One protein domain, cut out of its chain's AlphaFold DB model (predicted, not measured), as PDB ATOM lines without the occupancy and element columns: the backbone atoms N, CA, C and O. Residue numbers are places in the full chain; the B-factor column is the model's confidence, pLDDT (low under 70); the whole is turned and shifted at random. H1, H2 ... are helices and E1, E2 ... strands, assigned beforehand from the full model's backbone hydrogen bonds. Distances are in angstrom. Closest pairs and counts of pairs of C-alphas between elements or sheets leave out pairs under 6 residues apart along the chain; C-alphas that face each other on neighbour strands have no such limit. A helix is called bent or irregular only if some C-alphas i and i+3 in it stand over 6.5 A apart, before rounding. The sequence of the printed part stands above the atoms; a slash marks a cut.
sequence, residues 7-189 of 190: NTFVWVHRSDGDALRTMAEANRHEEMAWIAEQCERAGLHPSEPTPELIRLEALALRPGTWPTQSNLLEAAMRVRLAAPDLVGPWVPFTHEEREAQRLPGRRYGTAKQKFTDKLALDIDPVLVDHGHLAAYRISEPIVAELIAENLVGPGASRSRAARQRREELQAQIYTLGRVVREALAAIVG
ATOM      1  N   ASN A   7      57.086 -38.727   0.685       84.75
ATOM      2  CA  ASN A   7      56.192 -39.015   1.792       84.75
ATOM      3  C   ASN A   7      55.510 -37.714   2.231       84.75
ATOM      4  O   ASN A   7      56.127 -36.808   2.799       84.75
ATOM      5  N   THR A   8      54.228 -37.621   1.904       85.31
ATOM      6  CA  THR A   8      53.374 -36.467   2.125       85.31
ATOM      7  C   THR A   8      52.426 -36.783   3.269       85.31
ATOM      8  O   THR A   8      51.633 -37.722   3.208       85.31
ATOM      9  N   PHE A   9      52.496 -35.971   4.324       87.81
ATOM     10  CA  PHE A   9      51.605 -36.102   5.468       87.81
ATOM     11  C   PHE A   9      50.371 -35.232   5.304       87.81
ATOM     12  O   PHE A   9      50.485 -34.015   5.140       87.81
ATOM     13  N   VAL A  10      49.193 -35.838   5.432       85.50
ATOM     14  CA  VAL A  10      47.931 -35.102   5.356       85.50
ATOM     15  C   VAL A  10      47.021 -35.462   6.512       85.50
ATOM     16  O   VAL A  10      46.865 -36.628   6.868       85.50
ATOM     17  N   TRP A  11      46.415 -34.429   7.092       88.62
ATOM     18  CA  TRP A  11      45.405 -34.568   8.126       88.62
ATOM     19  C   TRP A  11      44.004 -34.571   7.512       88.62
ATOM     20  O   TRP A  11      43.633 -33.634   6.790       88.62
ATOM     21  N   VAL A  12      43.238 -35.613   7.824       88.38
ATOM     22  CA  VAL A  12      41.898 -35.884   7.279       88.38
ATOM     23  C   VAL A  12      40.891 -36.183   8.396       88.38
ATOM     24  O   VAL A  12      41.257 -36.299   9.576       88.38
ATOM     25  N   HIS A  13      39.605 -36.268   8.050       88.62
ATOM     26  CA  HIS A  13      38.627 -36.849   8.965       88.62
ATOM     27  C   HIS A  13      38.894 -38.346   9.109       88.62
ATOM     28  O   HIS A  13      39.300 -39.011   8.160       88.62
ATOM     29  N   ARG A  14      38.670 -38.876  10.315       89.88
ATOM     30  CA  ARG A  14      38.907 -40.295  10.598       89.88
ATOM     31  C   ARG A  14      38.087 -41.215   9.687       89.88
ATOM     32  O   ARG A  14      38.626 -42.206   9.224       89.88
ATOM     33  N   SER A  15      36.833 -40.854   9.403       91.06
ATOM     34  CA  SER A  15      35.963 -41.578   8.464       91.06
ATOM     35  C   SER A  15      36.620 -41.766   7.100       91.06
ATOM     36  O   SER A  15      36.664 -42.878   6.587       91.06
ATOM     37  N   ASP A  16      37.186 -40.693   6.549       91.62
ATOM     38  CA  ASP A  16      37.774 -40.693   5.211       91.62
ATOM     39  C   ASP A  16      39.061 -41.526   5.188       91.62
ATOM     40  O   ASP A  16      39.320 -42.273   4.245       91.62
ATOM     41  N   GLY A  17      39.865 -41.421   6.254       92.88
ATOM     42  CA  GLY A  17      41.065 -42.234   6.438       92.88
ATOM     43  C   GLY A  17      40.745 -43.725   6.555       92.88
ATOM     44  O   GLY A  17      41.396 -44.544   5.909       92.88
ATOM     45  N   ASP A  18      39.724 -44.081   7.335       94.81
ATOM     46  CA  ASP A  18      39.291 -45.468   7.514       94.81
ATOM     47  C   ASP A  18      38.735 -46.052   6.206       94.81
ATOM     48  O   ASP A  18      39.147 -47.143   5.810       94.81
ATOM     49  N   ALA A  19      37.906 -45.307   5.473       94.75
ATOM     50  CA  ALA A  19      37.387 -45.750   4.183       94.75
ATOM     51  C   ALA A  19      38.498 -45.984   3.145       94.75
ATOM     52  O   ALA A  19      38.511 -47.018   2.473       94.75
ATOM     53  N   LEU A  20      39.482 -45.082   3.060       95.31
ATOM     54  CA  LEU A  20      40.633 -45.255   2.170       95.31
ATOM     55  C   LEU A  20      41.443 -46.512   2.511       95.31
ATOM     56  O   LEU A  20      41.884 -47.231   1.610       95.31
ATOM     57  N   ARG A  21      41.639 -46.789   3.806       95.31
ATOM     58  CA  ARG A  21      42.301 -48.018   4.266       95.31
ATOM     59  C   ARG A  21      41.497 -49.251   3.879       95.31
ATOM     60  O   ARG A  21      42.095 -50.193   3.380       95.31
ATOM     61  N   THR A  22      40.175 -49.235   4.054       96.56
ATOM     62  CA  THR A  22      39.295 -50.343   3.659       96.56
ATOM     63  C   THR A  22      39.391 -50.638   2.162       96.56
ATOM     64  O   THR A  22      39.555 -51.798   1.792       96.56
ATOM     65  N   MET A  23      39.364 -49.613   1.304       95.44
ATOM     66  CA  MET A  23      39.541 -49.787  -0.145       95.44
ATOM     67  C   MET A  23      40.906 -50.402  -0.480       95.44
ATOM     68  O   MET A  23      40.989 -51.378  -1.221       95.44
ATOM     69  N   ALA A  24      41.985 -49.861   0.092       95.50
ATOM     70  CA  ALA A  24      43.334 -50.369  -0.151       95.50
ATOM     71  C   ALA A  24      43.534 -51.798   0.384       95.50
ATOM     72  O   ALA A  24      44.279 -52.577  -0.205       95.50
ATOM     73  N   GLU A  25      42.872 -52.149   1.484       97.25
ATOM     74  CA  GLU A  25      42.902 -53.489   2.065       97.25
ATOM     75  C   GLU A  25      42.151 -54.507   1.198       97.25
ATOM     76  O   GLU A  25      42.633 -55.623   1.016       97.25
ATOM     77  N   ALA A  26      41.012 -54.126   0.611       97.00
ATOM     78  CA  ALA A  26      40.311 -54.958  -0.366       97.00
ATOM     79  C   ALA A  26      41.196 -55.228  -1.596       97.00
ATOM     80  O   ALA A  26      41.415 -56.384  -1.953       97.00
ATOM     81  N   ASN A  27      41.814 -54.180  -2.149       97.19
ATOM     82  CA  ASN A  27      42.757 -54.301  -3.265       97.19
ATOM     83  C   ASN A  27      43.950 -55.204  -2.917       97.19
ATOM     84  O   ASN A  27      44.374 -56.020  -3.728       97.19
ATOM     85  N   ARG A  28      44.480 -55.092  -1.692       96.81
ATOM     86  CA  ARG A  28      45.573 -55.945  -1.208       96.81
ATOM     87  C   ARG A  28      45.157 -57.413  -1.133       96.81
ATOM     88  O   ARG A  28      45.955 -58.278  -1.479       96.81
ATOM     89  N   HIS A  29      43.937 -57.710  -0.687       97.69
ATOM     90  CA  HIS A  29      43.430 -59.084  -0.678       97.69
ATOM     91  C   HIS A  29      43.307 -59.658  -2.093       97.69
ATOM     92  O   HIS A  29      43.707 -60.800  -2.311       97.69
ATOM     93  N   GLU A  30      42.823 -58.869  -3.052       97.62
ATOM     94  CA  GLU A  30      42.758 -59.276  -4.460       97.62
ATOM     95  C   GLU A  30      44.153 -59.493  -5.068       97.62
ATOM     96  O   GLU A  30      44.373 -60.505  -5.732       97.62
ATOM     97  N   GLU A  31      45.119 -58.611  -4.779       97.38
ATOM     98  CA  GLU A  31      46.525 -58.785  -5.177       97.38
ATOM     99  C   GLU A  31      47.087 -60.103  -4.623       97.38
ATOM    100  O   GLU A  31      47.698 -60.878  -5.357       97.38
ATOM    101  N   MET A  32      46.857 -60.399  -3.338       96.31
ATOM    102  CA  MET A  32      47.339 -61.639  -2.721       96.31
ATOM    103  C   MET A  32      46.682 -62.884  -3.323       96.31
ATOM    104  O   MET A  32      47.369 -63.883  -3.533       96.31
ATOM    105  N   ALA A  33      45.382 -62.832  -3.627       96.69
ATOM    106  CA  ALA A  33      44.681 -63.931  -4.283       96.69
ATOM    107  C   ALA A  33      45.246 -64.193  -5.687       96.69
ATOM    108  O   ALA A  33      45.516 -65.340  -6.040       96.69
ATOM    109  N   TRP A  34      45.505 -63.130  -6.453       97.62
ATOM    110  CA  TRP A  34      46.123 -63.240  -7.771       97.62
ATOM    111  C   TRP A  34      47.543 -63.816  -7.701       97.62
ATOM    112  O   TRP A  34      47.882 -64.705  -8.481       97.62
ATOM    113  N   ILE A  35      48.368 -63.365  -6.747       96.31
ATOM    114  CA  ILE A  35      49.722 -63.910  -6.546       96.31
ATOM    115  C   ILE A  35      49.657 -65.402  -6.207       96.31
ATOM    116  O   ILE A  35      50.432 -66.182  -6.762       96.31
ATOM    117  N   ALA A  36      48.743 -65.807  -5.321       95.44
ATOM    118  CA  ALA A  36      48.562 -67.209  -4.958       95.44
ATOM    119  C   ALA A  36      48.188 -68.064  -6.179       95.44
ATOM    120  O   ALA A  36      48.794 -69.113  -6.394       95.44
ATOM    121  N   GLU A  37      47.275 -67.576  -7.022       96.25
ATOM    122  CA  GLU A  37      46.895 -68.239  -8.273       96.25
ATOM    123  C   GLU A  37      48.084 -68.368  -9.243       96.25
ATOM    124  O   GLU A  37      48.282 -69.426  -9.844       96.25
ATOM    125  N   GLN A  38      48.916 -67.328  -9.391       96.81
ATOM    126  CA  GLN A  38      50.105 -67.417 -10.249       96.81
ATOM    127  C   GLN A  38      51.139 -68.415  -9.709       96.81
ATOM    128  O   GLN A  38      51.754 -69.139 -10.493       96.81
ATOM    129  N   CYS A  39      51.319 -68.489  -8.388       95.44
ATOM    130  CA  CYS A  39      52.194 -69.483  -7.769       95.44
ATOM    131  C   CYS A  39      51.684 -70.913  -8.006       95.44
ATOM    132  O   CYS A  39      52.469 -71.778  -8.392       95.44
ATOM    133  N   GLU A  40      50.381 -71.154  -7.843       95.75
ATOM    134  CA  GLU A  40      49.771 -72.463  -8.105       95.75
ATOM    135  C   GLU A  40      49.942 -72.879  -9.574       95.75
ATOM    136  O   GLU A  40      50.365 -74.000  -9.859       95.75
ATOM    137  N   ARG A  41      49.708 -71.958 -10.518       95.06
ATOM    138  CA  ARG A  41      49.932 -72.195 -11.958       95.06
ATOM    139  C   ARG A  41      51.389 -72.511 -12.292       95.06
ATOM    140  O   ARG A  41      51.649 -73.260 -13.231       95.06
ATOM    141  N   ALA A  42      52.331 -71.958 -11.532       94.06
ATOM    142  CA  ALA A  42      53.754 -72.266 -11.643       94.06
ATOM    143  C   ALA A  42      54.147 -73.592 -10.957       94.06
ATOM    144  O   ALA A  42      55.316 -73.970 -11.000       94.06
ATOM    145  N   GLY A  43      53.192 -74.303 -10.344       95.31
ATOM    146  CA  GLY A  43      53.419 -75.565  -9.642       95.31
ATOM    147  C   GLY A  43      54.090 -75.403  -8.277       95.31
ATOM    148  O   GLY A  43      54.700 -76.354  -7.795       95.31
ATOM    149  N   LEU A  44      54.009 -74.212  -7.675       94.81
ATOM    150  CA  LEU A  44      54.670 -73.903  -6.410       94.81
ATOM    151  C   LEU A  44      53.791 -74.255  -5.213       94.81
ATOM    152  O   LEU A  44      52.581 -74.017  -5.204       94.81
ATOM    153  N   HIS A  45      54.418 -74.783  -4.168       90.31
ATOM    154  CA  HIS A  45      53.746 -75.058  -2.904       90.31
ATOM    155  C   HIS A  45      53.515 -73.751  -2.118       90.31
ATOM    156  O   HIS A  45      54.377 -72.872  -2.139       90.31
ATOM    157  N   PRO A  46      52.427 -73.607  -1.330       85.69
ATOM    158  CA  PRO A  46      52.139 -72.376  -0.575       85.69
ATOM    159  C   PRO A  46      53.230 -71.907   0.403       85.69
ATOM    160  O   PRO A  46      53.223 -70.756   0.830       85.69
ATOM    161  N   SER A  47      54.145 -72.794   0.799       88.88
ATOM    162  CA  SER A  47      55.277 -72.466   1.677       88.88
ATOM    163  C   SER A  47      56.515 -71.965   0.929       88.88
ATOM    164  O   SER A  47      57.483 -71.559   1.571       88.88
ATOM    165  N   GLU A  48      56.535 -72.061  -0.400       91.81
ATOM    166  CA  GLU A  48      57.654 -71.606  -1.218       91.81
ATOM    167  C   GLU A  48      57.599 -70.084  -1.414       91.81
ATOM    168  O   GLU A  48      56.519 -69.492  -1.486       91.81
ATOM    169  N   PRO A  49      58.760 -69.409  -1.481       93.25
ATOM    170  CA  PRO A  49      58.794 -67.970  -1.689       93.25
ATOM    171  C   PRO A  49      58.256 -67.601  -3.076       93.25
ATOM    172  O   PRO A  49      58.582 -68.248  -4.071       93.25
ATOM    173  N   THR A  50      57.501 -66.503  -3.164       94.44
ATOM    174  CA  THR A  50      56.993 -65.993  -4.445       94.44
ATOM    175  C   THR A  50      58.152 -65.657  -5.401       94.44
ATOM    176  O   THR A  50      58.995 -64.808  -5.065       94.44
ATOM    177  N   PRO A  51      58.190 -66.254  -6.612       94.50
ATOM    178  CA  PRO A  51      59.198 -65.967  -7.622       94.50
ATOM    179  C   PRO A  51      59.304 -64.480  -7.942       94.50
ATOM    180  O   PRO A  51      58.317 -63.745  -7.937       94.50
ATOM    181  N   GLU A  52      60.514 -64.037  -8.276       95.25
ATOM    182  CA  GLU A  52      60.773 -62.637  -8.615       95.25
ATOM    183  C   GLU A  52      59.906 -62.132  -9.767       95.25
ATOM    184  O   GLU A  52      59.354 -61.042  -9.662       95.25
ATOM    185  N   LEU A  53      59.715 -62.940 -10.812       95.88
ATOM    186  CA  LEU A  53      58.891 -62.567 -11.963       95.88
ATOM    187  C   LEU A  53      57.444 -62.242 -11.557       95.88
ATOM    188  O   LEU A  53      56.941 -61.187 -11.931       95.88
ATOM    189  N   ILE A  54      56.822 -63.074 -10.713       95.69
ATOM    190  CA  ILE A  54      55.456 -62.847 -10.210       95.69
ATOM    191  C   ILE A  54      55.407 -61.590  -9.332       95.69
ATOM    192  O   ILE A  54      54.488 -60.781  -9.451       95.69
ATOM    193  N   ARG A  55      56.416 -61.374  -8.472       94.69
ATOM    194  CA  ARG A  55      56.495 -60.161  -7.634       94.69
ATOM    195  C   ARG A  55      56.618 -58.891  -8.474       94.69
ATOM    196  O   ARG A  55      55.975 -57.893  -8.157       94.69
ATOM    197  N   LEU A  56      57.451 -58.912  -9.513       96.19
ATOM    198  CA  LEU A  56      57.651 -57.775 -10.412       96.19
ATOM    199  C   LEU A  56      56.401 -57.493 -11.250       96.19
ATOM    200  O   LEU A  56      56.055 -56.329 -11.440       96.19
ATOM    201  N   GLU A  57      55.698 -58.533 -11.695       96.44
ATOM    202  CA  GLU A  57      54.431 -58.384 -12.410       96.44
ATOM    203  C   GLU A  57      53.341 -57.791 -11.508       96.44
ATOM    204  O   GLU A  57      52.726 -56.791 -11.878       96.44
ATOM    205  N   ALA A  58      53.176 -58.308 -10.284       94.81
ATOM    206  CA  ALA A  58      52.254 -57.732  -9.303       94.81
ATOM    207  C   ALA A  58      52.562 -56.247  -9.044       94.81
ATOM    208  O   ALA A  58      51.664 -55.406  -9.072       94.81
ATOM    209  N   LEU A  59      53.844 -55.901  -8.865       93.06
ATOM    210  CA  LEU A  59      54.296 -54.517  -8.692       93.06
ATOM    211  C   LEU A  59      53.945 -53.621  -9.886       93.06
ATOM    212  O   LEU A  59      53.575 -52.464  -9.681       93.06
ATOM    213  N   ALA A  60      54.060 -54.134 -11.113       93.56
ATOM    214  CA  ALA A  60      53.736 -53.395 -12.329       93.56
ATOM    215  C   ALA A  60      52.222 -53.187 -12.504       93.56
ATOM    216  O   ALA A  60      51.798 -52.114 -12.931       93.56
ATOM    217  N   LEU A  61      51.411 -54.186 -12.141       94.44
ATOM    218  CA  LEU A  61      49.950 -54.130 -12.226       94.44
ATOM    219  C   LEU A  61      49.326 -53.271 -11.119       94.44
ATOM    220  O   LEU A  61      48.310 -52.613 -11.350       94.44
ATOM    221  N   ARG A  62      49.937 -53.236  -9.927       93.31
ATOM    222  CA  ARG A  62      49.368 -52.614  -8.720       93.31
ATOM    223  C   ARG A  62      48.774 -51.217  -8.939       93.31
ATOM    224  O   ARG A  62      47.643 -51.014  -8.512       93.31
ATOM    225  N   PRO A  63      49.435 -50.247  -9.604       91.50
ATOM    226  CA  PRO A  63      48.873 -48.902  -9.737       91.50
ATOM    227  C   PRO A  63      47.538 -48.843 -10.492       91.50
ATOM    228  O   PRO A  63      46.769 -47.915 -10.250       91.50
ATOM    229  N   GLY A  64      47.284 -49.789 -11.407       92.75
ATOM    230  CA  GLY A  64      46.073 -49.836 -12.231       92.75
ATOM    231  C   GLY A  64      45.047 -50.875 -11.778       92.75
ATOM    232  O   GLY A  64      43.853 -50.620 -11.891       92.75
ATOM    233  N   THR A  65      45.502 -52.015 -11.252       94.94
ATOM    234  CA  THR A  65      44.629 -53.142 -10.887       94.94
ATOM    235  C   THR A  65      44.283 -53.149  -9.400       94.94
ATOM    236  O   THR A  65      43.119 -53.289  -9.048       94.94
ATOM    237  N   TRP A  66      45.272 -52.939  -8.527       96.88
ATOM    238  CA  TRP A  66      45.108 -52.996  -7.066       96.88
ATOM    239  C   TRP A  66      45.695 -51.745  -6.408       96.88
ATOM    240  O   TRP A  66      46.703 -51.812  -5.695       96.88
ATOM    241  N   PRO A  67      45.129 -50.560  -6.687       95.75
ATOM    242  CA  PRO A  67      45.754 -49.309  -6.300       95.75
ATOM    243  C   PRO A  67      45.879 -49.201  -4.775       95.75
ATOM    244  O   PRO A  67      44.930 -49.430  -4.024       95.75
ATOM    245  N   THR A  68      47.067 -48.809  -4.308       95.25
ATOM    246  CA  THR A  68      47.305 -48.507  -2.887       95.25
ATOM    247  C   THR A  68      46.603 -47.212  -2.474       95.25
ATOM    248  O   THR A  68      46.173 -46.433  -3.325       95.25
ATOM    249  N   GLN A  69      46.588 -46.900  -1.171       95.19
ATOM    250  CA  GLN A  69      46.112 -45.601  -0.660       95.19
ATOM    251  C   GLN A  69      46.755 -44.414  -1.401       95.19
ATOM    252  O   GLN A  69      46.086 -43.430  -1.711       95.19
ATOM    253  N   SER A  70      48.050 -44.527  -1.721       95.19
ATOM    254  CA  SER A  70      48.798 -43.481  -2.423       95.19
ATOM    255  C   SER A  70      48.373 -43.375  -3.887       95.19
ATOM    256  O   SER A  70      48.174 -42.271  -4.382       95.19
ATOM    257  N   ASN A  71      48.161 -44.505  -4.571       94.94
ATOM    258  CA  ASN A  71      47.685 -44.501  -5.958       94.94
ATOM    259  C   ASN A  71      46.265 -43.934  -6.066       94.94
ATOM    260  O   ASN A  71      46.015 -43.092  -6.929       94.94
ATOM    261  N   LEU A  72      45.369 -44.359  -5.170       95.38
ATOM    262  CA  LEU A  72      43.990 -43.880  -5.092       95.38
ATOM    263  C   LEU A  72      43.947 -42.363  -4.887       95.38
ATOM    264  O   LEU A  72      43.313 -41.653  -5.669       95.38
ATOM    265  N   LEU A  73      44.667 -41.850  -3.881       94.56
ATOM    266  CA  LEU A  73      44.673 -40.415  -3.628       94.56
ATOM    267  C   LEU A  73      45.336 -39.637  -4.767       94.56
ATOM    268  O   LEU A  73      44.839 -38.583  -5.145       94.56
ATOM    269  N   GLU A  74      46.444 -40.122  -5.321       94.69
ATOM    270  CA  GLU A  74      47.134 -39.428  -6.406       94.69
ATOM    271  C   GLU A  74      46.242 -39.296  -7.649       94.69
ATOM    272  O   GLU A  74      46.174 -38.224  -8.254       94.69
ATOM    273  N   ALA A  75      45.511 -40.355  -8.009       94.69
ATOM    274  CA  ALA A  75      44.515 -40.305  -9.074       94.69
ATOM    275  C   ALA A  75      43.403 -39.291  -8.756       94.69
ATOM    276  O   ALA A  75      43.093 -38.436  -9.587       94.69
ATOM    277  N   ALA A  76      42.868 -39.316  -7.533       95.56
ATOM    278  CA  ALA A  76      41.830 -38.384  -7.101       95.56
ATOM    279  C   ALA A  76      42.314 -36.921  -7.095       95.56
ATOM    280  O   ALA A  76      41.598 -36.019  -7.527       95.56
ATOM    281  N   MET A  77      43.553 -36.672  -6.667       95.19
ATOM    282  CA  MET A  77      44.179 -35.350  -6.686       95.19
ATOM    283  C   MET A  77      44.350 -34.821  -8.107       95.19
ATOM    284  O   MET A  77      44.105 -33.639  -8.333       95.19
ATOM    285  N   ARG A  78      44.739 -35.670  -9.069       96.00
ATOM    286  CA  ARG A  78      44.812 -35.269 -10.484       96.00
ATOM    287  C   ARG A  78      43.455 -34.799 -10.995       96.00
ATOM    288  O   ARG A  78      43.381 -33.737 -11.602       96.00
ATOM    289  N   VAL A  79      42.393 -35.551 -10.704       95.75
ATOM    290  CA  VAL A  79      41.020 -35.169 -11.073       95.75
ATOM    291  C   VAL A  79      40.628 -33.857 -10.398       95.75
ATOM    292  O   VAL A  79      40.161 -32.935 -11.062       95.75
ATOM    293  N   ARG A  80      40.875 -33.729  -9.090       95.12
ATOM    294  CA  ARG A  80      40.528 -32.529  -8.325       95.12
ATOM    295  C   ARG A  80      41.248 -31.281  -8.837       95.12
ATOM    296  O   ARG A  80      40.609 -30.239  -8.951       95.12
ATOM    297  N   LEU A  81      42.539 -31.384  -9.155       95.31
ATOM    298  CA  LEU A  81      43.348 -30.284  -9.696       95.31
ATOM    299  C   LEU A  81      43.025 -29.948 -11.156       95.31
ATOM    300  O   LEU A  81      43.369 -28.865 -11.618       95.31
ATOM    301  N   ALA A  82      42.354 -30.848 -11.874       95.44
ATOM    302  CA  ALA A  82      41.829 -30.588 -13.210       95.44
ATOM    303  C   ALA A  82      40.437 -29.925 -13.197       95.44
ATOM    304  O   ALA A  82      39.923 -29.571 -14.257       95.44
ATOM    305  N   ALA A  83      39.810 -29.758 -12.028       95.06
ATOM    306  CA  ALA A  83      38.491 -29.142 -11.921       95.06
ATOM    307  C   ALA A  83      38.534 -27.627 -12.214       95.06
ATOM    308  O   ALA A  83      39.530 -26.988 -11.880       95.06
ATOM    309  N   PRO A  84      37.456 -27.021 -12.757       93.12
ATOM    310  CA  PRO A  84      37.435 -25.625 -13.220       93.12
ATOM    311  C   PRO A  84      37.902 -24.563 -12.218       93.12
ATOM    312  O   PRO A  84      38.411 -23.525 -12.625       93.12
ATOM    313  N   ASP A  85      37.718 -24.799 -10.920       91.50
ATOM    314  CA  ASP A  85      38.101 -23.862  -9.864       91.50
ATOM    315  C   ASP A  85      39.583 -23.962  -9.470       91.50
ATOM    316  O   ASP A  85      40.131 -23.004  -8.933       91.50
ATOM    317  N   LEU A  86      40.232 -25.102  -9.735       92.00
ATOM    318  CA  LEU A  86      41.651 -25.343  -9.447       92.00
ATOM    319  C   LEU A  86      42.529 -25.409 -10.698       92.00
ATOM    320  O   LEU A  86      43.754 -25.299 -10.593       92.00
ATOM    321  N   VAL A  87      41.920 -25.600 -11.865       89.88
ATOM    322  CA  VAL A  87      42.615 -25.709 -13.138       89.88
ATOM    323  C   VAL A  87      42.954 -24.311 -13.628       89.88
ATOM    324  O   VAL A  87      42.098 -23.465 -13.870       89.88
ATOM    325  N   GLY A  88      44.238 -24.049 -13.783       81.00
ATOM    326  CA  GLY A  88      44.691 -22.802 -14.359       81.00
ATOM    327  C   GLY A  88      46.109 -22.954 -14.870       81.00
ATOM    328  O   GLY A  88      46.889 -23.727 -14.304       81.00
ATOM    329  N   PRO A  89      46.501 -22.201 -15.907       85.75
ATOM    330  CA  PRO A  89      47.891 -21.816 -15.999       85.75
ATOM    331  C   PRO A  89      48.176 -20.877 -14.819       85.75
ATOM    332  O   PRO A  89      47.945 -19.671 -14.881       85.75
ATOM    333  N   TRP A  90      48.630 -21.443 -13.706       92.12
ATOM    334  CA  TRP A  90      49.039 -20.659 -12.551       92.12
ATOM    335  C   TRP A  90      50.411 -20.047 -12.804       92.12
ATOM    336  O   TRP A  90      51.350 -20.747 -13.190       92.12
ATOM    337  N   VAL A  91      50.551 -18.744 -12.545       93.06
ATOM    338  CA  VAL A  91      51.867 -18.096 -12.534       93.06
ATOM    339  C   VAL A  91      52.730 -18.805 -11.488       93.06
ATOM    340  O   VAL A  91      52.301 -18.863 -10.329       93.06
ATOM    341  N   PRO A  92      53.913 -19.341 -11.849       93.44
ATOM    342  CA  PRO A  92      54.774 -20.052 -10.912       93.44
ATOM    343  C   PRO A  92      55.126 -19.212  -9.686       93.44
ATOM    344  O   PRO A  92      55.062 -17.983  -9.719       93.44
ATOM    345  N   PHE A  93      55.537 -19.875  -8.607       91.00
ATOM    346  CA  PHE A  93      56.069 -19.169  -7.448       91.00
ATOM    347  C   PHE A  93      57.297 -18.341  -7.820       91.00
ATOM    348  O   PHE A  93      58.236 -18.861  -8.434       91.00
ATOM    349  N   THR A  94      57.334 -17.095  -7.359       92.25
ATOM    350  CA  THR A  94      58.579 -16.337  -7.260       92.25
ATOM    351  C   THR A  94      59.497 -16.985  -6.220       92.25
ATOM    352  O   THR A  94      59.087 -17.832  -5.418       92.25
ATOM    353  N   HIS A  95      60.770 -16.591  -6.223       88.69
ATOM    354  CA  HIS A  95      61.723 -17.070  -5.224       88.69
ATOM    355  C   HIS A  95      61.257 -16.740  -3.794       88.69
ATOM    356  O   HIS A  95      61.246 -17.611  -2.928       88.69
ATOM    357  N   GLU A  96      60.803 -15.507  -3.562       87.69
ATOM    358  CA  GLU A  96      60.323 -15.052  -2.252       87.69
ATOM    359  C   GLU A  96      59.065 -15.797  -1.801       87.69
ATOM    360  O   GLU A  96      58.981 -16.230  -0.651       87.69
ATOM    361  N   GLU A  97      58.109 -16.017  -2.710       88.62
ATOM    362  CA  GLU A  97      56.904 -16.790  -2.410       88.62
ATOM    363  C   GLU A  97      57.264 -18.227  -2.017       88.62
ATOM    364  O   GLU A  97      56.724 -18.754  -1.043       88.62
ATOM    365  N   ARG A  98      58.208 -18.852  -2.734       85.69
ATOM    366  CA  ARG A  98      58.675 -20.215  -2.450       85.69
ATOM    367  C   ARG A  98      59.352 -20.312  -1.083       85.69
ATOM    368  O   ARG A  98      59.072 -21.257  -0.346       85.69
ATOM    369  N   GLU A  99      60.188 -19.343  -0.713       81.94
ATOM    370  CA  GLU A  99      60.785 -19.294   0.628       81.94
ATOM    371  C   GLU A  99      59.728 -19.059   1.715       81.94
ATOM    372  O   GLU A  99      59.741 -19.728   2.750       81.94
ATOM    373  N   ALA A 100      58.738 -18.198   1.465       78.31
ATOM    374  CA  ALA A 100      57.629 -17.983   2.391       78.31
ATOM    375  C   ALA A 100      56.786 -19.255   2.605       78.31
ATOM    376  O   ALA A 100      56.304 -19.484   3.717       78.31
ATOM    377  N   GLN A 101      56.650 -20.119   1.587       73.94
ATOM    378  CA  GLN A 101      55.967 -21.412   1.725       73.94
ATOM    379  C   GLN A 101      56.705 -22.405   2.632       73.94
ATOM    380  O   GLN A 101      56.055 -23.286   3.200       73.94
ATOM    381  N   ARG A 102      58.032 -22.287   2.776       66.88
ATOM    382  CA  ARG A 102      58.848 -23.192   3.606       66.88
ATOM    383  C   ARG A 102      58.740 -22.905   5.099       66.88
ATOM    384  O   ARG A 102      59.061 -23.779   5.899       66.88
ATOM    385  N   LEU A 103      58.298 -21.707   5.480       56.09
ATOM    386  CA  LEU A 103      58.183 -21.298   6.878       56.09
ATOM    387  C   LEU A 103      56.908 -21.890   7.511       56.09
ATOM    388  O   LEU A 103      55.795 -21.480   7.155       56.09
ATOM    389  N   PRO A 104      57.022 -22.827   8.474       46.84
ATOM    390  CA  PRO A 104      55.860 -23.416   9.131       46.84
ATOM    391  C   PRO A 104      55.057 -22.352   9.895       46.84
ATOM    392  O   PRO A 104      55.623 -21.501  10.578       46.84
ATOM    393  N   GLY A 105      53.724 -22.415   9.819       47.25
ATOM    394  CA  GLY A 105      52.831 -21.664  10.716       47.25
ATOM    395  C   GLY A 105      52.393 -20.262  10.272       47.25
ATOM    396  O   GLY A 105      51.688 -19.600  11.029       47.25
ATOM    397  N   ARG A 106      52.742 -19.800   9.061       50.47
ATOM    398  CA  ARG A 106      52.337 -18.470   8.546       50.47
ATOM    399  C   ARG A 106      51.221 -18.469   7.500       50.47
ATOM    400  O   ARG A 106      50.911 -17.416   6.952       50.47
ATOM    401  N   ARG A 107      50.587 -19.608   7.212       58.72
ATOM    402  CA  ARG A 107      49.431 -19.601   6.305       58.72
ATOM    403  C   ARG A 107      48.208 -19.080   7.047       58.72
ATOM    404  O   ARG A 107      47.709 -19.713   7.977       58.72
ATOM    405  N   TYR A 108      47.737 -17.909   6.639       57.50
ATOM    406  CA  TYR A 108      46.457 -17.393   7.085       57.50
ATOM    407  C   TYR A 108      45.359 -18.352   6.616       57.50
ATOM    408  O   TYR A 108      45.282 -18.671   5.438       57.50
ATOM    409  N   GLY A 109      44.518 -18.826   7.536       53.12
ATOM    410  CA  GLY A 109      43.170 -19.245   7.167       53.12
ATOM    411  C   GLY A 109      42.896 -20.697   6.811       53.12
ATOM    412  O   GLY A 109      42.060 -20.949   5.958       53.12
ATOM    413  N   THR A 110      43.422 -21.668   7.552       56.09
ATOM    414  CA  THR A 110      42.594 -22.869   7.747       56.09
ATOM    415  C   THR A 110      41.441 -22.528   8.683       56.09
ATOM    416  O   THR A 110      41.674 -22.085   9.812       56.09
ATOM    417  N   ALA A 111      40.206 -22.748   8.225       59.22
ATOM    418  CA  ALA A 111      39.037 -22.783   9.096       59.22
ATOM    419  C   ALA A 111      39.312 -23.682  10.318       59.22
ATOM    420  O   ALA A 111      40.131 -24.604  10.244       59.22
ATOM    421  N   LYS A 112      38.628 -23.436  11.443       60.06
ATOM    422  CA  LYS A 112      38.732 -24.256  12.666       60.06
ATOM    423  C   LYS A 112      38.099 -25.644  12.462       60.06
ATOM    424  O   LYS A 112      37.128 -25.996  13.122       60.06
ATOM    425  N   GLN A 113      38.633 -26.430  11.540       66.38
ATOM    426  CA  GLN A 113      38.269 -27.822  11.331       66.38
ATOM    427  C   GLN A 113      39.258 -28.700  12.097       66.38
ATOM    428  O   GLN A 113      40.470 -28.472  12.073       66.38
ATOM    429  N   LYS A 114      38.728 -29.679  12.832       76.50
ATOM    430  CA  LYS A 114      39.529 -30.654  13.573       76.50
ATOM    431  C   LYS A 114      39.693 -31.898  12.709       76.50
ATOM    432  O   LYS A 114      38.719 -32.594  12.442       76.50
ATOM    433  N   PHE A 115      40.929 -32.168  12.316       81.88
ATOM    434  CA  PHE A 115      41.331 -33.395  11.640       81.88
ATOM    435  C   PHE A 115      42.101 -34.245  12.639       81.88
ATOM    436  O   PHE A 115      43.009 -33.743  13.301       81.88
ATOM    437  N   THR A 116      41.698 -35.498  12.799       85.94
ATOM    438  CA  THR A 116      42.196 -36.360  13.882       85.94
ATOM    439  C   THR A 116      43.030 -37.522  13.378       85.94
ATOM    440  O   THR A 116      43.644 -38.204  14.190       85.94
ATOM    441  N   ASP A 117      43.043 -37.755  12.069       89.50
ATOM    442  CA  ASP A 117      43.796 -38.840  11.460       89.50
ATOM    443  C   ASP A 117      44.877 -38.285  10.531       89.50
ATOM    444  O   ASP A 117      44.655 -37.295   9.827       89.50
ATOM    445  N   LYS A 118      46.055 -38.910  10.566       91.25
ATOM    446  CA  LYS A 118      47.247 -38.506   9.820       91.25
ATOM    447  C   LYS A 118      47.623 -39.626   8.860       91.25
ATOM    448  O   LYS A 118      48.111 -40.672   9.281       91.25
ATOM    449  N   LEU A 119      47.455 -39.372   7.568       90.00
ATOM    450  CA  LEU A 119      47.896 -40.270   6.507       90.00
ATOM    451  C   LEU A 119      49.339 -39.942   6.112       90.00
ATOM    452  O   LEU A 119      49.729 -38.772   6.093       90.00
ATOM    453  N   ALA A 120      50.119 -40.977   5.808       92.75
ATOM    454  CA  ALA A 120      51.462 -40.887   5.244       92.75
ATOM    455  C   ALA A 120      51.419 -41.544   3.863       92.75
ATOM    456  O   ALA A 120      51.191 -42.750   3.773       92.75
ATOM    457  N   LEU A 121      51.529 -40.741   2.806       91.44
ATOM    458  CA  LEU A 121      51.244 -41.169   1.437       91.44
ATOM    459  C   LEU A 121      52.393 -40.793   0.508       91.44
ATOM    460  O   LEU A 121      52.926 -39.688   0.588       91.44
ATOM    461  N   ASP A 122      52.732 -41.692  -0.404       92.69
ATOM    462  CA  ASP A 122      53.801 -41.507  -1.377       92.69
ATOM    463  C   ASP A 122      53.231 -40.879  -2.650       92.69
ATOM    464  O   ASP A 122      52.773 -41.570  -3.562       92.69
ATOM    465  N   ILE A 123      53.243 -39.547  -2.702       91.19
ATOM    466  CA  ILE A 123      52.638 -38.765  -3.789       91.19
ATOM    467  C   ILE A 123      53.731 -38.204  -4.702       91.19
ATOM    468  O   ILE A 123      54.837 -37.876  -4.262       91.19
ATOM    469  N   ASP A 124      53.425 -38.108  -5.996       92.50
ATOM    470  CA  ASP A 124      54.261 -37.407  -6.971       92.50
ATOM    471  C   ASP A 124      54.547 -35.957  -6.517       92.50
ATOM    472  O   ASP A 124      53.606 -35.171  -6.355       92.50
ATOM    473  N   PRO A 125      55.822 -35.567  -6.337       90.12
ATOM    474  CA  PRO A 125      56.178 -34.214  -5.923       90.12
ATOM    475  C   PRO A 125      55.685 -33.134  -6.883       90.12
ATOM    476  O   PRO A 125      55.327 -32.051  -6.432       90.12
ATOM    477  N   VAL A 126      55.601 -33.420  -8.186       91.50
ATOM    478  CA  VAL A 126      55.073 -32.464  -9.169       91.50
ATOM    479  C   VAL A 126      53.593 -32.192  -8.904       91.50
ATOM    480  O   VAL A 126      53.140 -31.053  -9.009       91.50
ATOM    481  N   LEU A 127      52.838 -33.220  -8.508       92.88
ATOM    482  CA  LEU A 127      51.426 -33.079  -8.160       92.88
ATOM    483  C   LEU A 127      51.243 -32.299  -6.851       92.88
ATOM    484  O   LEU A 127      50.345 -31.462  -6.754       92.88
ATOM    485  N   VAL A 128      52.110 -32.542  -5.865       91.12
ATOM    486  CA  VAL A 128      52.139 -31.797  -4.595       91.12
ATOM    487  C   VAL A 128      52.455 -30.319  -4.838       91.12
ATOM    488  O   VAL A 128      51.731 -29.451  -4.346       91.12
ATOM    489  N   ASP A 129      53.484 -30.026  -5.634       90.31
ATOM    490  CA  ASP A 129      53.876 -28.663  -5.996       90.31
ATOM    491  C   ASP A 129      52.763 -27.948  -6.771       90.31
ATOM    492  O   ASP A 129      52.440 -26.796  -6.467       90.31
ATOM    493  N   HIS A 130      52.119 -28.639  -7.717       92.25
ATOM    494  CA  HIS A 130      50.977 -28.096  -8.445       92.25
ATOM    495  C   HIS A 130      49.807 -27.782  -7.501       92.25
ATOM    496  O   HIS A 130      49.244 -26.688  -7.562       92.25
ATOM    497  N   GLY A 131      49.490 -28.683  -6.567       92.50
ATOM    498  CA  GLY A 131      48.455 -28.449  -5.562       92.50
ATOM    499  C   GLY A 131      48.784 -27.297  -4.610       92.50
ATOM    500  O   GLY A 131      47.898 -26.522  -4.249       92.50
ATOM    501  N   HIS A 132      50.054 -27.131  -4.234       91.19
ATOM    502  CA  HIS A 132      50.503 -25.973  -3.466       91.19
ATOM    503  C   HIS A 132      50.347 -24.664  -4.235       91.19
ATOM    504  O   HIS A 132      49.894 -23.681  -3.646       91.19
ATOM    505  N   LEU A 133      50.717 -24.656  -5.516       93.25
ATOM    506  CA  LEU A 133      50.636 -23.480  -6.370       93.25
ATOM    507  C   LEU A 133      49.187 -23.050  -6.605       93.25
ATOM    508  O   LEU A 133      48.857 -21.889  -6.363       93.25
ATOM    509  N   ALA A 134      48.323 -23.990  -6.994       93.75
ATOM    510  CA  ALA A 134      46.897 -23.738  -7.184       93.75
ATOM    511  C   ALA A 134      46.268 -23.188  -5.898       93.75
ATOM    512  O   ALA A 134      45.665 -22.116  -5.897       93.75
ATOM    513  N   ALA A 135      46.501 -23.862  -4.764       91.62
ATOM    514  CA  ALA A 135      45.981 -23.422  -3.475       91.62
ATOM    515  C   ALA A 135      46.461 -22.015  -3.091       91.62
ATOM    516  O   ALA A 135      45.690 -21.245  -2.521       91.62
ATOM    517  N   TYR A 136      47.716 -21.670  -3.392       91.19
ATOM    518  CA  TYR A 136      48.250 -20.339  -3.123       91.19
ATOM    519  C   TYR A 136      47.573 -19.270  -3.977       91.19
ATOM    520  O   TYR A 136      47.016 -18.329  -3.420       91.19
ATOM    521  N   ARG A 137      47.579 -19.433  -5.305       93.50
ATOM    522  CA  ARG A 137      47.071 -18.419  -6.241       93.50
ATOM    523  C   ARG A 137      45.581 -18.150  -6.064       93.50
ATOM    524  O   ARG A 137      45.159 -17.004  -6.107       93.50
ATOM    525  N   ILE A 138      44.797 -19.183  -5.774       92.62
ATOM    526  CA  ILE A 138      43.359 -19.035  -5.498       92.62
ATOM    527  C   ILE A 138      43.113 -18.300  -4.181       92.62
ATOM    528  O   ILE A 138      42.172 -17.522  -4.060       92.62
ATOM    529  N   SER A 139      43.964 -18.541  -3.182       91.38
ATOM    530  CA  SER A 139      43.811 -17.930  -1.859       91.38
ATOM    531  C   SER A 139      44.379 -16.517  -1.777       91.38
ATOM    532  O   SER A 139      44.038 -15.793  -0.847       91.38
ATOM    533  N   GLU A 140      45.249 -16.123  -2.707       91.12
ATOM    534  CA  GLU A 140      45.911 -14.817  -2.752       91.12
ATOM    535  C   GLU A 140      44.938 -13.630  -2.595       91.12
ATOM    536  O   GLU A 140      45.128 -12.851  -1.654       91.12
ATOM    537  N   PRO A 141      43.855 -13.501  -3.393       92.56
ATOM    538  CA  PRO A 141      42.900 -12.402  -3.226       92.56
ATOM    539  C   PRO A 141      42.188 -12.426  -1.866       92.56
ATOM    540  O   PRO A 141      41.996 -11.381  -1.249       92.56
ATOM    541  N   ILE A 142      41.862 -13.613  -1.349       92.56
ATOM    542  CA  ILE A 142      41.175 -13.773  -0.059       92.56
ATOM    543  C   ILE A 142      42.084 -13.359   1.106       92.56
ATOM    544  O   ILE A 142      41.652 -12.741   2.081       92.56
ATOM    545  N   VAL A 143      43.375 -13.686   1.014       89.50
ATOM    546  CA  VAL A 143      44.377 -13.264   1.996       89.50
ATOM    547  C   VAL A 143      44.591 -11.753   1.936       89.50
ATOM    548  O   VAL A 143      44.695 -11.122   2.989       89.50
ATOM    549  N   ALA A 144      44.616 -11.159   0.740       90.75
ATOM    550  CA  ALA A 144      44.703  -9.711   0.583       90.75
ATOM    551  C   ALA A 144      43.504  -9.000   1.236       90.75
ATOM    552  O   ALA A 144      43.692  -8.015   1.948       90.75
ATOM    553  N   GLU A 145      42.294  -9.541   1.080       93.25
ATOM    554  CA  GLU A 145      41.072  -9.025   1.710       93.25
ATOM    555  C   GLU A 145      41.119  -9.132   3.243       93.25
ATOM    556  O   GLU A 145      40.852  -8.157   3.946       93.25
ATOM    557  N   LEU A 146      41.578 -10.268   3.785       90.62
ATOM    558  CA  LEU A 146      41.815 -10.427   5.227       90.62
ATOM    559  C   LEU A 146      42.787  -9.373   5.789       90.62
ATOM    560  O   LEU A 146      42.610  -8.912   6.919       90.62
ATOM    561  N   ILE A 147      43.827  -9.016   5.030       89.56
ATOM    562  CA  ILE A 147      44.805  -7.994   5.423       89.56
ATOM    563  C   ILE A 147      44.186  -6.596   5.332       89.56
ATOM    564  O   ILE A 147      44.309  -5.822   6.281       89.56
ATOM    565  N   ALA A 148      43.491  -6.289   4.235       91.38
ATOM    566  CA  ALA A 148      42.848  -4.996   4.008       91.38
ATOM    567  C   ALA A 148      41.794  -4.672   5.082       91.38
ATOM    568  O   ALA A 148      41.710  -3.536   5.545       91.38
ATOM    569  N   GLU A 149      41.047  -5.678   5.542       91.62
ATOM    570  CA  GLU A 149      40.054  -5.539   6.615       91.62
ATOM    571  C   GLU A 149      40.662  -5.594   8.036       91.62
ATOM    572  O   GLU A 149      39.933  -5.573   9.031       91.62
ATOM    573  N   ASN A 150      41.994  -5.668   8.169       89.12
ATOM    574  CA  ASN A 150      42.704  -5.799   9.448       89.12
ATOM    575  C   ASN A 150      42.207  -6.998  10.293       89.12
ATOM    576  O   ASN A 150      42.065  -6.940  11.520       89.12
ATOM    577  N   LEU A 151      41.921  -8.118   9.620       87.94
ATOM    578  CA  LEU A 151      41.435  -9.368  10.221       87.94
ATOM    579  C   LEU A 151      42.567 -10.357  10.540       87.94
ATOM    580  O   LEU A 151      42.323 -11.509  10.920       87.94
ATOM    581  N   VAL A 152      43.813  -9.898  10.444       83.56
ATOM    582  CA  VAL A 152      45.031 -10.678  10.653       83.56
ATOM    583  C   VAL A 152      45.868 -10.063  11.778       83.56
ATOM    584  O   VAL A 152      46.081  -8.860  11.811       83.56
ATOM    585  N   GLY A 153      46.394 -10.899  12.681       75.94
ATOM    586  CA  GLY A 153      47.339 -10.477  13.723       75.94
ATOM    587  C   GLY A 153      46.724 -10.208  15.108       75.94
ATOM    588  O   GLY A 153      45.542 -10.482  15.344       75.94
ATOM    589  N   PRO A 154      47.539  -9.740  16.073       73.19
ATOM    590  CA  PRO A 154      47.101  -9.492  17.445       73.19
ATOM    591  C   PRO A 154      46.002  -8.425  17.516       73.19
ATOM    592  O   PRO A 154      46.138  -7.342  16.963       73.19
ATOM    593  N   GLY A 155      44.907  -8.717  18.221       70.44
ATOM    594  CA  GLY A 155      43.784  -7.781  18.366       70.44
ATOM    595  C   GLY A 155      42.831  -7.715  17.165       70.44
ATOM    596  O   GLY A 155      41.784  -7.074  17.278       70.44
ATOM    597  N   ALA A 156      43.123  -8.421  16.070       71.81
ATOM    598  CA  ALA A 156      42.179  -8.623  14.979       71.81
ATOM    599  C   ALA A 156      40.940  -9.402  15.459       71.81
ATOM    600  O   ALA A 156      41.013 -10.217  16.383       71.81
ATOM    601  N   SER A 157      39.785  -9.184  14.821       76.38
ATOM    602  CA  SER A 157      38.546  -9.922  15.138       76.38
ATOM    603  C   SER A 157      38.074  -9.798  16.599       76.38
ATOM    604  O   SER A 157      37.625 -10.762  17.230       76.38
ATOM    605  N   ARG A 158      38.187  -8.601  17.185       82.56
ATOM    606  CA  ARG A 158      37.713  -8.337  18.556       82.56
ATOM    607  C   ARG A 158      36.191  -8.323  18.678       82.56
ATOM    608  O   ARG A 158      35.672  -8.790  19.690       82.56
ATOM    609  N   SER A 159      35.490  -7.841  17.656       88.75
ATOM    610  CA  SER A 159      34.028  -7.866  17.598       88.75
ATOM    611  C   SER A 159      33.509  -9.201  17.057       88.75
ATOM    612  O   SER A 159      34.212  -9.916  16.341       88.75
ATOM    613  N   ARG A 160      32.253  -9.539  17.373       89.69
ATOM    614  CA  ARG A 160      31.581 -10.724  16.813       89.69
ATOM    615  C   ARG A 160      31.510 -10.662  15.285       89.69
ATOM    616  O   ARG A 160      31.824 -11.654  14.642       89.69
ATOM    617  N   ALA A 161      31.170  -9.497  14.732       90.81
ATOM    618  CA  ALA A 161      31.104  -9.278  13.289       90.81
ATOM    619  C   ALA A 161      32.461  -9.527  12.612       90.81
ATOM    620  O   ALA A 161      32.532 -10.257  11.633       90.81
ATOM    621  N   ALA A 162      33.556  -9.016  13.186       89.44
ATOM    622  CA  ALA A 162      34.889  -9.227  12.630       89.44
ATOM    623  C   ALA A 162      35.344 -10.697  12.729       89.44
ATOM    624  O   ALA A 162      36.000 -11.197  11.822       89.44
ATOM    625  N   ARG A 163      34.965 -11.427  13.794       88.69
ATOM    626  CA  ARG A 163      35.213 -12.882  13.881       88.69
ATOM    627  C   ARG A 163      34.474 -13.646  12.801       88.69
ATOM    628  O   ARG A 163      35.081 -14.492  12.158       88.69
ATOM    629  N   GLN A 164      33.195 -13.337  12.621       90.38
ATOM    630  CA  GLN A 164      32.367 -13.979  11.614       90.38
ATOM    631  C   GLN A 164      32.921 -13.711  10.212       90.38
ATOM    632  O   GLN A 164      33.187 -14.652   9.476       90.38
ATOM    633  N   ARG A 165      33.211 -12.447   9.891       91.94
ATOM    634  CA  ARG A 165      33.790 -12.054   8.606       91.94
ATOM    635  C   ARG A 165      35.131 -12.738   8.329       91.94
ATOM    636  O   ARG A 165      35.376 -13.236   7.234       91.94
ATOM    637  N   ARG A 166      35.986 -12.838   9.349       89.44
ATOM    638  CA  ARG A 166      37.230 -13.604   9.261       89.44
ATOM    639  C   ARG A 166      36.964 -15.081   8.985       89.44
ATOM    640  O   ARG A 166      37.650 -15.653   8.152       89.44
ATOM    641  N   GLU A 167      36.020 -15.709   9.679       88.44
ATOM    642  CA  GLU A 167      35.681 -17.123   9.468       88.44
ATOM    643  C   GLU A 167      35.121 -17.371   8.055       88.44
ATOM    644  O   GLU A 167      35.512 -18.349   7.422       88.44
ATOM    645  N   GLU A 168      34.311 -16.453   7.520       90.38
ATOM    646  CA  GLU A 168      33.795 -16.487   6.142       90.38
ATOM    647  C   GLU A 168      34.913 -16.412   5.090       90.38
ATOM    648  O   GLU A 168      34.929 -17.202   4.144       90.38
ATOM    649  N   LEU A 169      35.879 -15.503   5.255       90.69
ATOM    650  CA  LEU A 169      37.036 -15.405   4.356       90.69
ATOM    651  C   LEU A 169      37.965 -16.617   4.509       90.69
ATOM    652  O   LEU A 169      38.396 -17.212   3.527       90.69
ATOM    653  N   GLN A 170      38.225 -17.067   5.738       87.75
ATOM    654  CA  GLN A 170      39.047 -18.257   5.977       87.75
ATOM    655  C   GLN A 170      38.433 -19.536   5.394       87.75
ATOM    656  O   GLN A 170      39.170 -20.419   4.964       87.75
ATOM    657  N   ALA A 171      37.105 -19.644   5.333       87.62
ATOM    658  CA  ALA A 171      36.433 -20.775   4.699       87.62
ATOM    659  C   ALA A 171      36.659 -20.840   3.175       87.62
ATOM    660  O   ALA A 171      36.483 -21.901   2.579       87.62
ATOM    661  N   GLN A 172      37.074 -19.742   2.542       89.38
ATOM    662  CA  GLN A 172      37.358 -19.675   1.104       89.38
ATOM    663  C   GLN A 172      38.825 -19.978   0.773       89.38
ATOM    664  O   GLN A 172      39.155 -20.255  -0.376       89.38
ATOM    665  N   ILE A 173      39.707 -19.987   1.775       88.62
ATOM    666  CA  ILE A 173      41.130 -20.255   1.571       88.62
ATOM    667  C   ILE A 173      41.354 -21.736   1.250       88.62
ATOM    668  O   ILE A 173      40.850 -22.652   1.914       88.62
ATOM    669  N   TYR A 174      42.153 -21.965   0.214       88.81
ATOM    670  CA  TYR A 174      42.636 -23.272  -0.181       88.81
ATOM    671  C   TYR A 174      43.978 -23.587   0.478       88.81
ATOM    672  O   TYR A 174      44.893 -22.776   0.599       88.81
ATOM    673  N   THR A 175      44.113 -24.842   0.887       87.56
ATOM    674  CA  THR A 175      45.383 -25.425   1.319       87.56
ATOM    675  C   THR A 175      45.578 -26.743   0.596       87.56
ATOM    676  O   THR A 175      44.596 -27.359   0.188       87.56
ATOM    677  N   LEU A 176      46.820 -27.228   0.504       87.81
ATOM    678  CA  LEU A 176      47.064 -28.578  -0.014       87.81
ATOM    679  C   LEU A 176      46.227 -29.613   0.752       87.81
ATOM    680  O   LEU A 176      45.596 -30.463   0.141       87.81
ATOM    681  N   GLY A 177      46.141 -29.488   2.082       87.81
ATOM    682  CA  GLY A 177      45.299 -30.366   2.893       87.81
ATOM    683  C   GLY A 177      43.818 -30.310   2.504       87.81
ATOM    684  O   GLY A 177      43.163 -31.344   2.493       87.81
ATOM    685  N   ARG A 178      43.286 -29.131   2.148       88.75
ATOM    686  CA  ARG A 178      41.914 -29.004   1.633       88.75
ATOM    687  C   ARG A 178      41.756 -29.700   0.283       88.75
ATOM    688  O   ARG A 178      40.835 -30.492   0.148       88.75
ATOM    689  N   VAL A 179      42.669 -29.460  -0.660       91.44
ATOM    690  CA  VAL A 179      42.661 -30.119  -1.979       91.44
ATOM    691  C   VAL A 179      42.668 -31.639  -1.823       91.44
ATOM    692  O   VAL A 179      41.863 -32.325  -2.444       91.44
ATOM    693  N   VAL A 180      43.530 -32.165  -0.951       91.25
ATOM    694  CA  VAL A 180      43.608 -33.602  -0.657       91.25
ATOM    695  C   VAL A 180      42.309 -34.129  -0.057       91.25
ATOM    696  O   VAL A 180      41.844 -35.181  -0.473       91.25
ATOM    697  N   ARG A 181      41.704 -33.420   0.902       90.69
ATOM    698  CA  ARG A 181      40.435 -33.853   1.504       90.69
ATOM    699  C   ARG A 181      39.283 -33.841   0.509       90.69
ATOM    700  O   ARG A 181      38.492 -34.768   0.509       90.69
ATOM    701  N   GLU A 182      39.199 -32.826  -0.344       92.44
ATOM    702  CA  GLU A 182      38.176 -32.767  -1.393       92.44
ATOM    703  C   GLU A 182      38.381 -33.872  -2.439       92.44
ATOM    704  O   GLU A 182      37.417 -34.507  -2.853       92.44
ATOM    705  N   ALA A 183      39.633 -34.155  -2.816       94.06
ATOM    706  CA  ALA A 183      39.968 -35.307  -3.649       94.06
ATOM    707  C   ALA A 183      39.567 -36.632  -2.978       94.06
ATOM    708  O   ALA A 183      38.964 -37.489  -3.616       94.06
ATOM    709  N   LEU A 184      39.862 -36.789  -1.686       92.38
ATOM    710  CA  LEU A 184      39.536 -37.993  -0.930       92.38
ATOM    711  C   LEU A 184      38.021 -38.197  -0.796       92.38
ATOM    712  O   LEU A 184      37.528 -39.294  -1.042       92.38
ATOM    713  N   ALA A 185      37.275 -37.139  -0.483       90.75
ATOM    714  CA  ALA A 185      35.818 -37.180  -0.393       90.75
ATOM    715  C   ALA A 185      35.166 -37.617  -1.718       90.75
ATOM    716  O   ALA A 185      34.145 -38.296  -1.703       90.75
ATOM    717  N   ALA A 186      35.776 -37.292  -2.865       89.00
ATOM    718  CA  ALA A 186      35.274 -37.708  -4.173       89.00
ATOM    719  C   ALA A 186      35.410 -39.219  -4.440       89.00
ATOM    720  O   ALA A 186      34.662 -39.747  -5.261       89.00
ATOM    721  N   ILE A 187      36.345 -39.910  -3.776       90.88
ATOM    722  CA  ILE A 187      36.549 -41.362  -3.942       90.88
ATOM    723  C   ILE A 187      35.969 -42.192  -2.797       90.88
ATOM    724  O   ILE A 187      35.635 -43.352  -3.005       90.88
ATOM    725  N   VAL A 188      35.842 -41.607  -1.605       86.44
ATOM    726  CA  VAL A 188      35.213 -42.252  -0.446       86.44
ATOM    727  C   VAL A 188      33.686 -42.096  -0.480       86.44
ATOM    728  O   VAL A 188      32.983 -42.974   0.013       86.44
ATOM    729  N   GLY A 189      33.176 -41.038  -1.122       70.88
ATOM    730  CA  GLY A 189      31.751 -40.705  -1.147       70.88
ATOM    731  C   GLY A 189      31.225 -40.182   0.203       70.88
ATOM    732  O   GLY A 189      31.941 -40.231   1.206       70.88
TER     733      GLY A 189
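Overview. This is residues 7 to 189 of the 190 residues of an uncharacterized protein of Streptomyces jumonjinensis (UniProt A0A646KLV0). A long domain has a body in its middle, where H3, H5a and H7 pack crosswise beside the two-stranded ladder E1 and E2, and a helical hairpin reaches out at each end: H1 with H2 at one, H5b with H6 at the other. H4 lies to one side between two long links. The 183 printed residues hold seven named helices and two named strands, in the order E1 H1 H2 H3 H4 E2 H5 H6 H7; the sheet is antiparallel and the class mostly helix. The whole is loose, with a radius of gyration of the C-alphas of 21.5 A, and spans 74 by 33 by 29 A.

Along the chain. E1 is residues 7 to 12, from C-alpha 7 at (56.192, -39.015, 1.792). H1, residues 14 to 41, is 40.6 A long and ends at C-alpha 41, (49.932, -72.195, -11.958). H2, residues 52 to 65, 18.9 A, is irregular: C-alphas 60 and 63 are 7.1 A apart. H3 is residues 69 to 81, H4 95 to 102 and E2 117 to 123, 17.6 A. H5, residues 125 to 148, was assigned as one helix by its hydrogen bonds but is bent, with C-alphas 138 and 141 7.0 A apart; its arms H5a, 125 to 138, and H5b, 141 to 148, stand at 50 degrees. H6 is residues 160 to 170, and H7, 176 to 188, ends at C-alpha 188, (35.213, -42.252, -0.446).

Arrangement. E1 and E2 are antiparallel neighbours at 145 degrees, with N 8 and O 121 at 2.8 A and N 119 and O 10 at 2.9 A, within hydrogen-bond range. H1 and H2 touch as a helical hairpin, a steep tilt of 39 degrees; their closest C-alphas, of Ile 35 and Ile 54, are 6.9 A apart. H3 and H7 touch, only just about perpendicular at 72 degrees, closest at the C-alphas of Ala 76 and Ala 183, 5.0 A. H5a touches H7, closest at the C-alphas of His 132 and Leu 176, 5.5 A. H4 is near H5a. H5b and H6 form a helical hairpin at a shallow tilt of 29 degrees, closest at the C-alphas of Ile 142 and Leu 169, 6.3 A. Every O i to N i+4 pair is within hydrogen-bond range in H1, H3, H4, H5a, H5b and H6; H2 has 8 of 10 and H7 8 of 9.

Size, cuts and confidence. The C-alphas farthest apart, of Gly 43 and Ser 159, are 75.5 A apart. The printed part has no cut. The links H3 to H4, H4 to E2 and H5 to H6 are long. Residues 102 to 113, of which 102 belongs to H4, have pLDDT under 70.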